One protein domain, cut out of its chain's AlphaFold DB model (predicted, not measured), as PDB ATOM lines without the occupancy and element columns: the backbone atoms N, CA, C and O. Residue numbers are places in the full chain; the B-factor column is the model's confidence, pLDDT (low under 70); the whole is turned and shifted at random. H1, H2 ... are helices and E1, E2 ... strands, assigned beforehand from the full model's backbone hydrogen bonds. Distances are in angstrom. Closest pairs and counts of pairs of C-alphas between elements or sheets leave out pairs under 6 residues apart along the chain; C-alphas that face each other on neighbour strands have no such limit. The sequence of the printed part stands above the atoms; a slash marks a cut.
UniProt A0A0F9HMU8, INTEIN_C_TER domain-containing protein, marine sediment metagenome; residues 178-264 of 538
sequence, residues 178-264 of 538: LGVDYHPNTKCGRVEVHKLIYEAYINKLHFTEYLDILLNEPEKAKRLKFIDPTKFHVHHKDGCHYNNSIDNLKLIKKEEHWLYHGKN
ATOM      1  N   LEU A 178      19.085   8.293 -11.610       86.31
ATOM      2  CA  LEU A 178      19.656   9.608 -11.313       86.31
ATOM      3  C   LEU A 178      21.046   9.738 -11.924       86.31
ATOM      4  O   LEU A 178      21.777   8.751 -12.016       86.31
ATOM      5  N   GLY A 179      21.388  10.951 -12.358       87.31
ATOM      6  CA  GLY A 179      22.743  11.297 -12.777       87.31
ATOM      7  C   GLY A 179      23.664  11.391 -11.568       87.31
ATOM      8  O   GLY A 179      23.273  11.982 -10.565       87.31
ATOM      9  N   VAL A 180      24.842  10.784 -11.659       86.19
ATOM     10  CA  VAL A 180      25.887  10.841 -10.632       86.19
ATOM     11  C   VAL A 180      27.250  10.862 -11.319       86.19
ATOM     12  O   VAL A 180      27.526  10.017 -12.173       86.19
ATOM     13  N   ASP A 181      28.098  11.811 -10.931       84.62
ATOM     14  CA  ASP A 181      29.355  12.086 -11.633       84.62
ATOM     15  C   ASP A 181      30.513  11.237 -11.095       84.62
ATOM     16  O   ASP A 181      31.333  10.733 -11.863       84.62
ATOM     17  N   TYR A 182      30.544  10.990  -9.782       88.19
ATOM     18  CA  TYR A 182      31.659  10.315  -9.104       88.19
ATOM     19  C   TYR A 182      31.352   8.885  -8.653       88.19
ATOM     20  O   TYR A 182      32.007   8.343  -7.762       88.19
ATOM     21  N   HIS A 183      30.370   8.236  -9.274       87.94
ATOM     22  CA  HIS A 183      30.072   6.833  -9.006       87.94
ATOM     23  C   HIS A 183      30.865   5.909  -9.961       87.94
ATOM     24  O   HIS A 183      30.812   6.091 -11.178       87.94
ATOM     25  N   PRO A 184      31.564   4.867  -9.472       84.69
ATOM     26  CA  PRO A 184      32.444   4.039 -10.308       84.69
ATOM     27  C   PRO A 184      31.688   3.117 -11.278       84.69
ATOM     28  O   PRO A 184      32.229   2.703 -12.298       84.69
ATOM     29  N   ASN A 185      30.431   2.783 -10.968       83.75
ATOM     30  CA  ASN A 185      29.617   1.823 -11.719       83.75
ATOM     31  C   ASN A 185      28.378   2.493 -12.342       83.75
ATOM     32  O   ASN A 185      27.250   2.187 -11.946       83.75
ATOM     33  N   THR A 186      28.573   3.445 -13.260       83.00
ATOM     34  CA  THR A 186      27.481   4.163 -13.951       83.00
ATOM     35  C   THR A 186      27.179   3.580 -15.328       83.00
ATOM     36  O   THR A 186      28.038   3.005 -15.998       83.00
ATOM     37  N   LYS A 187      25.937   3.755 -15.787       74.62
ATOM     38  CA  LYS A 187      25.546   3.507 -17.177       74.62
ATOM     39  C   LYS A 187      25.155   4.839 -17.806       74.62
ATOM     40  O   LYS A 187      24.115   5.393 -17.463       74.62
ATOM     41  N   CYS A 188      26.002   5.361 -18.697       76.75
ATOM     42  CA  CYS A 188      25.850   6.703 -19.281       76.75
ATOM     43  C   CYS A 188      25.742   7.811 -18.209       76.75
ATOM     44  O   CYS A 188      24.883   8.683 -18.316       76.75
ATOM     45  N   GLY A 189      26.552   7.727 -17.144       81.50
ATOM     46  CA  GLY A 189      26.538   8.699 -16.041       81.50
ATOM     47  C   GLY A 189      25.322   8.603 -15.114       81.50
ATOM     48  O   GLY A 189      25.087   9.505 -14.322       81.50
ATOM     49  N   ARG A 190      24.516   7.536 -15.215       87.00
ATOM     50  CA  ARG A 190      23.315   7.347 -14.389       87.00
ATOM     51  C   ARG A 190      23.329   6.033 -13.619       87.00
ATOM     52  O   ARG A 190      23.895   5.037 -14.083       87.00
ATOM     53  N   VAL A 191      22.669   6.030 -12.463       87.94
ATOM     54  CA  VAL A 191      22.492   4.867 -11.579       87.94
ATOM     55  C   VAL A 191      21.037   4.787 -11.117       87.94
ATOM     56  O   VAL A 191      20.362   5.802 -10.966       87.94
ATOM     57  N   GLU A 192      20.531   3.568 -10.937       89.62
ATOM     58  CA  GLU A 192      19.169   3.308 -10.461       89.62
ATOM     59  C   GLU A 192      18.996   3.782  -9.008       89.62
ATOM     60  O   GLU A 192      19.828   3.501  -8.146       89.62
ATOM     61  N   VAL A 193      17.896   4.484  -8.723       89.50
ATOM     62  CA  VAL A 193      17.627   5.108  -7.414       89.50
ATOM     63  C   VAL A 193      17.661   4.092  -6.277       89.50
ATOM     64  O   VAL A 193      18.283   4.337  -5.247       89.50
ATOM     65  N   HIS A 194      17.041   2.928  -6.465       88.50
ATOM     66  CA  HIS A 194      16.999   1.883  -5.446       88.50
ATOM     67  C   HIS A 194      18.404   1.350  -5.100       88.50
ATOM     68  O   HIS A 194      18.657   0.972  -3.957       88.50
ATOM     69  N   LYS A 195      19.339   1.366  -6.063       89.94
ATOM     70  CA  LYS A 195      20.737   0.988  -5.837       89.94
ATOM     71  C   LYS A 195      21.454   2.042  -4.997       89.94
ATOM     72  O   LYS A 195      22.073   1.680  -4.002       89.94
ATOM     73  N   LEU A 196      21.296   3.320  -5.346       91.06
ATOM     74  CA  LEU A 196      21.878   4.435  -4.594       91.06
ATOM     75  C   LEU A 196      21.357   4.480  -3.147       91.06
ATOM     76  O   LEU A 196      22.135   4.681  -2.221       91.06
ATOM     77  N   ILE A 197      20.060   4.231  -2.935       91.00
ATOM     78  CA  ILE A 197      19.458   4.143  -1.592       91.00
ATOM     79  C   ILE A 197      20.085   2.999  -0.787       91.00
ATOM     80  O   ILE A 197      20.447   3.177   0.376       91.00
ATOM     81  N   TYR A 198      20.252   1.826  -1.404       91.62
ATOM     82  CA  TYR A 198      20.860   0.680  -0.731       91.62
ATOM     83  C   TYR A 198      22.355   0.905  -0.436       91.62
ATOM     84  O   TYR A 198      22.852   0.494   0.611       91.62
ATOM     85  N   GLU A 199      23.085   1.580  -1.324       92.38
ATOM     86  CA  GLU A 199      24.491   1.939  -1.111       92.38
ATOM     87  C   GLU A 199      24.658   2.998  -0.018       92.38
ATOM     88  O   GLU A 199      25.536   2.843   0.833       92.38
ATOM     89  N   ALA A 200      23.790   4.013   0.038       92.56
ATOM     90  CA  ALA A 200      23.753   4.977   1.139       92.56
ATOM     91  C   ALA A 200      23.575   4.265   2.491       92.56
ATOM     92  O   ALA A 200      24.333   4.510   3.432       92.56
ATOM     93  N   TYR A 201      22.661   3.290   2.548       92.94
ATOM     94  CA  TYR A 201      22.439   2.457   3.730       92.94
ATOM     95  C   TYR A 201      23.686   1.650   4.140       92.94
ATOM     96  O   TYR A 201      24.064   1.661   5.311       92.94
ATOM     97  N   ILE A 202      24.388   1.001   3.197       92.31
ATOM     98  CA  ILE A 202      25.641   0.265   3.490       92.31
ATOM     99  C   ILE A 202      26.738   1.203   4.019       92.31
ATOM    100  O   ILE A 202      27.542   0.805   4.869       92.31
ATOM    101  N   ASN A 203      26.785   2.437   3.515       92.38
ATOM    102  CA  ASN A 203      27.736   3.460   3.947       92.38
ATOM    103  C   ASN A 203      27.315   4.182   5.235       92.38
ATOM    104  O   ASN A 203      28.103   4.968   5.750       92.38
ATOM    105  N   LYS A 204      26.129   3.876   5.785       92.31
ATOM    106  CA  LYS A 204      25.541   4.526   6.969       92.31
ATOM    107  C   LYS A 204      25.353   6.040   6.805       92.31
ATOM    108  O   LYS A 204      25.498   6.783   7.769       92.31
ATOM    109  N   LEU A 205      25.030   6.476   5.591       91.88
ATOM    110  CA  LEU A 205      24.763   7.874   5.259       91.88
ATOM    111  C   LEU A 205      23.284   8.065   4.945       91.88
ATOM    112  O   LEU A 205      22.608   7.144   4.472       91.88
ATOM    113  N   HIS A 206      22.782   9.278   5.166       91.88
ATOM    114  CA  HIS A 206      21.469   9.634   4.647       91.88
ATOM    115  C   HIS A 206      21.524   9.711   3.112       91.88
ATOM    116  O   HIS A 206      22.542  10.094   2.537       91.88
ATOM    117  N   PHE A 207      20.433   9.362   2.425       90.25
ATOM    118  CA  PHE A 207      20.421   9.293   0.955       90.25
ATOM    119  C   PHE A 207      20.824  10.617   0.283       90.25
ATOM    120  O   PHE A 207      21.560  10.608  -0.699       90.25
ATOM    121  N   THR A 208      20.384  11.753   0.830       90.00
ATOM    122  CA  THR A 208      20.723  13.086   0.301       90.00
ATOM    123  C   THR A 208      22.202  13.423   0.467       90.00
ATOM    124  O   THR A 208      22.805  13.956  -0.453       90.00
ATOM    125  N   GLU A 209      22.792  13.074   1.611       89.56
ATOM    126  CA  GLU A 209      24.216  13.275   1.901       89.56
ATOM    127  C   GLU A 209      25.086  12.385   1.006       89.56
ATOM    128  O   GLU A 209      26.075  12.829   0.431       89.56
ATOM    129  N   TYR A 210      24.670  11.132   0.815       92.69
ATOM    130  CA  TYR A 210      25.326  10.213  -0.109       92.69
ATOM    131  C   TYR A 210      25.301  10.735  -1.554       92.69
ATOM    132  O   TYR A 210      26.313  10.674  -2.250       92.69
ATOM    133  N   LEU A 211      24.161  11.268  -2.003       90.69
ATOM    134  CA  LEU A 211      24.021  11.835  -3.343       90.69
ATOM    135  C   LEU A 211      24.885  13.090  -3.530       90.69
ATOM    136  O   LEU A 211      25.521  13.223  -4.572       90.69
ATOM    137  N   ASP A 212      24.941  13.966  -2.526       90.50
ATOM    138  CA  ASP A 212      25.774  15.172  -2.548       90.50
ATOM    139  C   ASP A 212      27.263  14.827  -2.710       90.50
ATOM    140  O   ASP A 212      27.939  15.357  -3.591       90.50
ATOM    141  N   ILE A 213      27.747  13.823  -1.968       90.81
ATOM    142  CA  ILE A 213      29.124  13.327  -2.106       90.81
ATOM    143  C   ILE A 213      29.395  12.818  -3.532       90.81
ATOM    144  O   ILE A 213      30.453  13.094  -4.098       90.81
ATOM    145  N   LEU A 214      28.448  12.088  -4.133       90.19
ATOM    146  CA  LEU A 214      28.600  11.545  -5.489       90.19
ATOM    147  C   LEU A 214      28.517  12.592  -6.606       90.19
ATOM    148  O   LEU A 214      28.922  12.285  -7.729       90.19
ATOM    149  N   LEU A 215      27.995  13.785  -6.326       88.81
ATOM    150  CA  LEU A 215      27.884  14.882  -7.289       88.81
ATOM    151  C   LEU A 215      29.000  15.917  -7.134       88.81
ATOM    152  O   LEU A 215      29.456  16.456  -8.133       88.81
ATOM    153  N   ASN A 216      29.452  16.175  -5.904       89.62
ATOM    154  CA  ASN A 216      30.284  17.341  -5.602       89.62
ATOM    155  C   ASN A 216      31.655  17.000  -4.992       89.62
ATOM    156  O   ASN A 216      32.564  17.827  -5.046       89.62
ATOM    157  N   GLU A 217      31.850  15.799  -4.429       90.62
ATOM    158  CA  GLU A 217      33.033  15.487  -3.611       90.62
ATOM    159  C   GLU A 217      33.837  14.261  -4.103       90.62
ATOM    160  O   GLU A 217      33.754  13.171  -3.521       90.62
ATOM    161  N   PRO A 218      34.708  14.414  -5.121       87.62
ATOM    162  CA  PRO A 218      35.408  13.287  -5.750       87.62
ATOM    163  C   PRO A 218      36.328  12.509  -4.794       87.62
ATOM    164  O   PRO A 218      36.426  11.284  -4.881       87.62
ATOM    165  N   GLU A 219      36.999  13.186  -3.856       88.50
ATOM    166  CA  GLU A 219      37.917  12.534  -2.911       88.50
ATOM    167  C   GLU A 219      37.188  11.740  -1.819       88.50
ATOM    168  O   GLU A 219      37.650  10.665  -1.421       88.50
ATOM    169  N   LYS A 220      36.022  12.217  -1.359       85.75
ATOM    170  CA  LYS A 220      35.178  11.450  -0.433       85.75
ATOM    171  C   LYS A 220      34.500  10.284  -1.148       85.75
ATOM    172  O   LYS A 220      34.459   9.189  -0.588       85.75
ATOM    173  N   ALA A 221      34.064  10.473  -2.395       86.75
ATOM    174  CA  ALA A 221      33.422   9.428  -3.190       86.75
ATOM    175  C   ALA A 221      34.305   8.176  -3.352       86.75
ATOM    176  O   ALA A 221      33.813   7.055  -3.229       86.75
ATOM    177  N   LYS A 222      35.628   8.342  -3.514       87.62
ATOM    178  CA  LYS A 222      36.598   7.226  -3.590       87.62
ATOM    179  C   LYS A 222      36.627   6.329  -2.345       87.62
ATOM    180  O   LYS A 222      37.062   5.185  -2.439       87.62
ATOM    181  N   ARG A 223      36.206   6.836  -1.179       89.12
ATOM    182  CA  ARG A 223      36.228   6.106   0.104       89.12
ATOM    183  C   ARG A 223      34.918   5.371   0.403       89.12
ATOM    184  O   ARG A 223      34.858   4.625   1.380       89.12
ATOM    185  N   LEU A 224      33.882   5.575  -0.412       91.06
ATOM    186  CA  LEU A 224      32.584   4.927  -0.248       91.06
ATOM    187  C   LEU A 224      32.625   3.459  -0.691       91.06
ATOM    188  O   LEU A 224      33.404   3.044  -1.550       91.06
ATOM    189  N   LYS A 225      31.738   2.659  -0.106       89.88
ATOM    190  CA  LYS A 225      31.480   1.275  -0.504       89.88
ATOM    191  C   LYS A 225      30.428   1.249  -1.607       89.88
ATOM    192  O   LYS A 225      29.335   1.781  -1.426       89.88
ATOM    193  N   PHE A 226      30.734   0.564  -2.702       90.88
ATOM    194  CA  PHE A 226      29.833   0.392  -3.841       90.88
ATOM    195  C   PHE A 226      29.494  -1.079  -4.053       90.88
ATOM    196  O   PHE A 226      30.300  -1.970  -3.773       90.88
ATOM    197  N   ILE A 227      28.306  -1.343  -4.588       89.12
ATOM    198  CA  ILE A 227      27.887  -2.690  -4.964       89.12
ATOM    199  C   ILE A 227      28.476  -3.018  -6.333       89.12
ATOM    200  O   ILE A 227      28.223  -2.317  -7.320       89.12
ATOM    201  N   ASP A 228      29.206  -4.133  -6.395       86.06
ATOM    202  CA  ASP A 228      29.728  -4.712  -7.631       86.06
ATOM    203  C   ASP A 228      28.571  -5.263  -8.496       86.06
ATOM    204  O   ASP A 228      28.009  -6.322  -8.174       86.06
ATOM    205  N   PRO A 229      28.220  -4.592  -9.611       81.25
ATOM    206  CA  PRO A 229      27.093  -4.981 -10.460       81.25
ATOM    207  C   PRO A 229      27.357  -6.279 -11.236       81.25
ATOM    208  O   PRO A 229      26.444  -6.856 -11.831       81.25
ATOM    209  N   THR A 230      28.602  -6.762 -11.272       81.56
ATOM    210  CA  THR A 230      28.918  -8.039 -11.917       81.56
ATOM    211  C   THR A 230      28.488  -9.225 -11.055       81.56
ATOM    212  O   THR A 230      28.128 -10.266 -11.609       81.56
ATOM    213  N   LYS A 231      28.444  -9.047  -9.725       84.00
ATOM    214  CA  LYS A 231      28.179 -10.107  -8.740       84.00
ATOM    215  C   LYS A 231      26.832  -9.977  -8.038       84.00
ATOM    216  O   LYS A 231      26.203 -11.001  -7.773       84.00
ATOM    217  N   PHE A 232      26.373  -8.761  -7.748       86.62
ATOM    218  CA  PHE A 232      25.192  -8.525  -6.916       86.62
ATOM    219  C   PHE A 232      24.211  -7.544  -7.554       86.62
ATOM    220  O   PHE A 232      24.601  -6.614  -8.256       86.62
ATOM    221  N   HIS A 233      22.925  -7.770  -7.298       87.06
ATOM    222  CA  HIS A 233      21.811  -6.940  -7.740       87.06
ATOM    223  C   HIS A 233      20.922  -6.614  -6.534       87.06
ATOM    224  O   HIS A 233      20.717  -7.463  -5.661       87.06
ATOM    225  N   VAL A 234      20.392  -5.394  -6.486       88.56
ATOM    226  CA  VAL A 234      19.380  -5.000  -5.501       88.56
ATOM    227  C   VAL A 234      18.007  -5.348  -6.077       88.56
ATOM    228  O   VAL A 234      17.739  -5.074  -7.241       88.56
ATOM    229  N   HIS A 235      17.167  -6.011  -5.287       86.56
ATOM    230  CA  HIS A 235      15.879  -6.547  -5.720       86.56
ATOM    231  C   HIS A 235      14.744  -6.062  -4.817       86.56
ATOM    232  O   HIS A 235      14.856  -6.164  -3.592       86.56
ATOM    233  N   HIS A 236      13.642  -5.606  -5.413       87.56
ATOM    234  CA  HIS A 236      12.391  -5.287  -4.718       87.56
ATOM    235  C   HIS A 236      11.618  -6.563  -4.388       87.56
ATOM    236  O   HIS A 236      11.235  -7.311  -5.288       87.56
ATOM    237  N   LYS A 237      11.363  -6.823  -3.103       84.88
ATOM    238  CA  LYS A 237      10.690  -8.049  -2.637       84.88
ATOM    239  C   LYS A 237       9.254  -8.165  -3.166       84.88
ATOM    240  O   LYS A 237       8.803  -9.277  -3.430       84.88
ATOM    241  N   ASP A 238       8.562  -7.040  -3.328       80.31
ATOM    242  CA  ASP A 238       7.184  -6.949  -3.833       80.31
ATOM    243  C   ASP A 238       7.070  -6.855  -5.370       80.31
ATOM    244  O   ASP A 238       5.968  -6.926  -5.916       80.31
ATOM    245  N   GLY A 239       8.193  -6.706  -6.083       74.62
ATOM    246  CA  GLY A 239       8.227  -6.515  -7.535       74.62
ATOM    247  C   GLY A 239       7.766  -5.132  -8.023       74.62
ATOM    248  O   GLY A 239       7.603  -4.945  -9.230       74.62
ATOM    249  N   CYS A 240       7.556  -4.166  -7.123       79.62
ATOM    250  CA  CYS A 240       7.196  -2.793  -7.462       79.62
ATOM    251  C   CYS A 240       8.448  -1.904  -7.527       79.62
ATOM    252  O   CYS A 240       8.993  -1.504  -6.502       79.62
ATOM    253  N   HIS A 241       8.852  -1.516  -8.741       80.06
ATOM    254  CA  HIS A 241      10.035  -0.676  -9.015       80.06
ATOM    255  C   HIS A 241      10.009   0.729  -8.374       80.06
ATOM    256  O   HIS A 241      11.017   1.433  -8.359       80.06
ATOM    257  N   TYR A 242       8.857   1.160  -7.855       81.88
ATOM    258  CA  TYR A 242       8.691   2.461  -7.203       81.88
ATOM    259  C   TYR A 242       8.717   2.367  -5.669       81.88
ATOM    260  O   TYR A 242       8.833   3.395  -5.003       81.88
ATOM    261  N   ASN A 243       8.643   1.160  -5.092       84.50
ATOM    262  CA  ASN A 243       8.693   0.960  -3.646       84.50
ATOM    263  C   ASN A 243      10.141   0.793  -3.162       84.50
ATOM    264  O   ASN A 243      10.609  -0.312  -2.894       84.50
ATOM    265  N   ASN A 244      10.854   1.911  -3.031       87.38
ATOM    266  CA  ASN A 244      12.273   1.923  -2.664       87.38
ATOM    267  C   ASN A 244      12.530   1.954  -1.147       87.38
ATOM    268  O   ASN A 244      13.610   2.362  -0.722       87.38
ATOM    269  N   SER A 245      11.558   1.543  -0.324       87.62
ATOM    270  CA  SER A 245      11.780   1.384   1.117       87.62
ATOM    271  C   SER A 245      12.886   0.359   1.366       87.62
ATOM    272  O   SER A 245      12.883  -0.710   0.753       87.62
ATOM    273  N   ILE A 246      13.814   0.653   2.282       88.19
ATOM    274  CA  ILE A 246      14.960  -0.222   2.562       88.19
ATOM    275  C   ILE A 246      14.521  -1.637   2.968       88.19
ATOM    276  O   ILE A 246      15.141  -2.615   2.557       88.19
ATOM    277  N   ASP A 247      13.385  -1.758   3.661       88.31
ATOM    278  CA  ASP A 247      12.804  -3.041   4.066       88.31
ATOM    279  C   ASP A 247      12.272  -3.857   2.880       88.31
ATOM    280  O   ASP A 247      12.209  -5.090   2.946       88.31
ATOM    281  N   ASN A 248      11.918  -3.194   1.774       87.75
ATOM    282  CA  ASN A 248      11.500  -3.828   0.525       87.75
ATOM    283  C   ASN A 248      12.688  -4.175  -0.388       87.75
ATOM    284  O   ASN A 248      12.530  -4.954  -1.327       87.75
ATOM    285  N   LEU A 249      13.887  -3.658  -0.112       89.81
ATOM    286  CA  LEU A 249      15.082  -3.936  -0.900       89.81
ATOM    287  C   LEU A 249      15.867  -5.116  -0.318       89.81
ATOM    288  O   LEU A 249      15.940  -5.340   0.892       89.81
ATOM    289  N   LYS A 250      16.471  -5.911  -1.197       90.69
ATOM    290  CA  LYS A 250      17.358  -7.009  -0.808       90.69
ATOM    291  C   LYS A 250      18.525  -7.122  -1.772       90.69
ATOM    292  O   LYS A 250      18.319  -7.195  -2.980       90.69
ATOM    293  N   LEU A 251      19.742  -7.216  -1.241       90.19
ATOM    294  CA  LEU A 251      20.916  -7.574  -2.033       90.19
ATOM    295  C   LEU A 251      20.917  -9.080  -2.309       90.19
ATOM    296  O   LEU A 251      20.926  -9.893  -1.384       90.19
ATOM    297  N   ILE A 252      20.897  -9.451  -3.583       88.69
ATOM    298  CA  ILE A 252      20.870 -10.840  -4.040       88.69
ATOM    299  C   ILE A 252      22.029 -11.047  -5.020       88.69
ATOM    300  O   ILE A 252      22.396 -10.140  -5.773       88.69
ATOM    301  N   LYS A 253      22.636 -12.239  -5.026       86.62
ATOM    302  CA  LYS A 253      23.633 -12.593  -6.048       86.62
ATOM    303  C   LYS A 253      22.986 -12.572  -7.429       86.62
ATOM    304  O   LYS A 253      21.839 -12.976  -7.586       86.62
ATOM    305  N   LYS A 254      23.723 -12.164  -8.458       79.19
ATOM    306  CA  LYS A 254      23.219 -12.068  -9.837       79.19
ATOM    307  C   LYS A 254      22.575 -13.369 -10.332       79.19
ATOM    308  O   LYS A 254      21.522 -13.332 -10.959       79.19
ATOM    309  N   GLU A 255      23.168 -14.508  -9.989       77.56
ATOM    310  CA  GLU A 255      22.654 -15.847 -10.306       77.56
ATOM    311  C   GLU A 255      21.300 -16.124  -9.635       77.56
ATOM    312  O   GLU A 255      20.346 -16.533 -10.295       77.56
ATOM    313  N   GLU A 256      21.188 -15.844  -8.337       76.44
ATOM    314  CA  GLU A 256      19.952 -16.003  -7.562       76.44
ATOM    315  C   GLU A 256      18.869 -15.015  -8.010       76.44
ATOM    316  O   GLU A 256      17.698 -15.378  -8.101       76.44
ATOM    317  N   HIS A 257      19.258 -13.788  -8.359       75.00
ATOM    318  CA  HIS A 257      18.377 -12.766  -8.912       75.00
ATOM    319  C   HIS A 257      17.788 -13.215 -10.260       75.00
ATOM    320  O   HIS A 257      16.578 -13.126 -10.484       75.00
ATOM    321  N   TRP A 258      18.619 -13.789 -11.141       64.81
ATOM    322  CA  TRP A 258      18.168 -14.409 -12.391       64.81
ATOM    323  C   TRP A 258      17.256 -15.612 -12.145       64.81
ATOM    324  O   TRP A 258      16.288 -15.792 -12.880       64.81
ATOM    325  N   LEU A 259      17.512 -16.406 -11.102       68.38
ATOM    326  CA  LEU A 259      16.654 -17.524 -10.702       68.38
ATOM    327  C   LEU A 259      15.285 -17.050 -10.186       68.38
ATOM    328  O   LEU A 259      14.265 -17.680 -10.463       68.38
ATOM    329  N   TYR A 260      15.259 -15.930  -9.458       66.62
ATOM    330  CA  TYR A 260      14.049 -15.346  -8.881       66.62
ATOM    331  C   TYR A 260      13.111 -14.823  -9.972       66.62
ATOM    332  O   TYR A 260      11.944 -15.212 -10.023       66.62
ATOM    333  N   HIS A 261      13.643 -14.058 -10.932       60.81
ATOM    334  CA  HIS A 261      12.913 -13.718 -12.159       60.81
ATOM    335  C   HIS A 261      12.638 -14.959 -13.030       60.81
ATOM    336  O   HIS A 261      11.614 -15.023 -13.712       60.81
ATOM    337  N   GLY A 262      13.508 -15.970 -12.929       51.38
ATOM    338  CA  GLY A 262      13.441 -17.319 -13.494       51.38
ATOM    339  C   GLY A 262      12.142 -18.072 -13.239       51.38
ATOM    340  O   GLY A 262      11.608 -18.705 -14.154       51.38
ATOM    341  N   LYS A 263      11.599 -17.963 -12.020       51.81
ATOM    342  CA  LYS A 263      10.397 -18.696 -11.588       51.81
ATOM    343  C   LYS A 263       9.153 -18.382 -12.434       51.81
ATOM    344  O   LYS A 263       8.306 -19.254 -12.590       51.81
ATOM    345  N   ASN A 264       9.090 -17.199 -13.061       46.53
ATOM    346  CA  ASN A 264       7.987 -16.769 -13.932       46.53
ATOM    347  C   ASN A 264       8.339 -16.727 -15.441       46.53
ATOM    348  O   ASN A 264       7.499 -16.340 -16.256       46.53
TER     349      ASN A 264
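This is residues 178 to 264 of the 538 residues of the protein "INTEIN_C_TER domain-containing protein" of marine sediment metagenome (UniProt A0A0F9HMU8). The domain is an elongated body in two parts: at one end H1, H2 and H3 with the looped first stretch and E1, at the other the two-stranded hairpin E2 and E3 with H4. H1 sits in the middle, and the hairpin lies between H1 and H4. The printed part has 87 residues, with elements in the order E1, H1, H2, H3, E2, E3, H4; its class is mixed, helices and strands, and the sheet E2 - E3 is antiparallel. The whole is compact, with a radius of gyration of the C-alphas of 13.3 A and spans of 42 by 23 by 21 A.

E1, residues 190 to 192, begins at C-alpha 190 (23.315, 7.347, -14.389). H1 is residues 193 to 202, 14.4 A long, H2 residues 207 to 216, 14.3 A, and H3 residues 218 to 221. E2, residues 232 to 236, measures 13.4 A, and E3, residues 249 to 253, 13.2 A. H4, residues 254 to 262, is 11.7 A long and ends at C-alpha 262 (13.441, -17.319, -13.494).

Residues 178 to 179 pair antiparallel with residues 190 to 191 of E1, which pairs with no named strand. H1 and H2 touch, about perpendicular at 80 degrees, the closest C-alphas being those of Ala 200 and Phe 207, 5.5 A apart. H2 and H3 only just touch, only at the corner, with 3 pairs of C-alphas within 8 A; the closest are those of Leu 214 and Ala 221, 5.7 A apart. The closest C-alphas of H1 and E2, Lys 195 and Val 234, are 6.1 A apart. In the hairpin, N 233 and O 252 are within hydrogen-bond range at 2.9 A. The closest C-alphas of E2 and H4, Phe 232 and Lys 254, are 5.0 A apart. H1 and H4 are apart. In H1, H2 and H4 every O i to N i+4 pair is within hydrogen-bond range; H3 is too short for one.

The C-alphas farthest apart, of Glu 219 and Asn 264, are 43.3 A apart. The printed part has no cut, and E2 to E3 is a long link of 12 residues. The pLDDT is under 70 at residues 258 to 264.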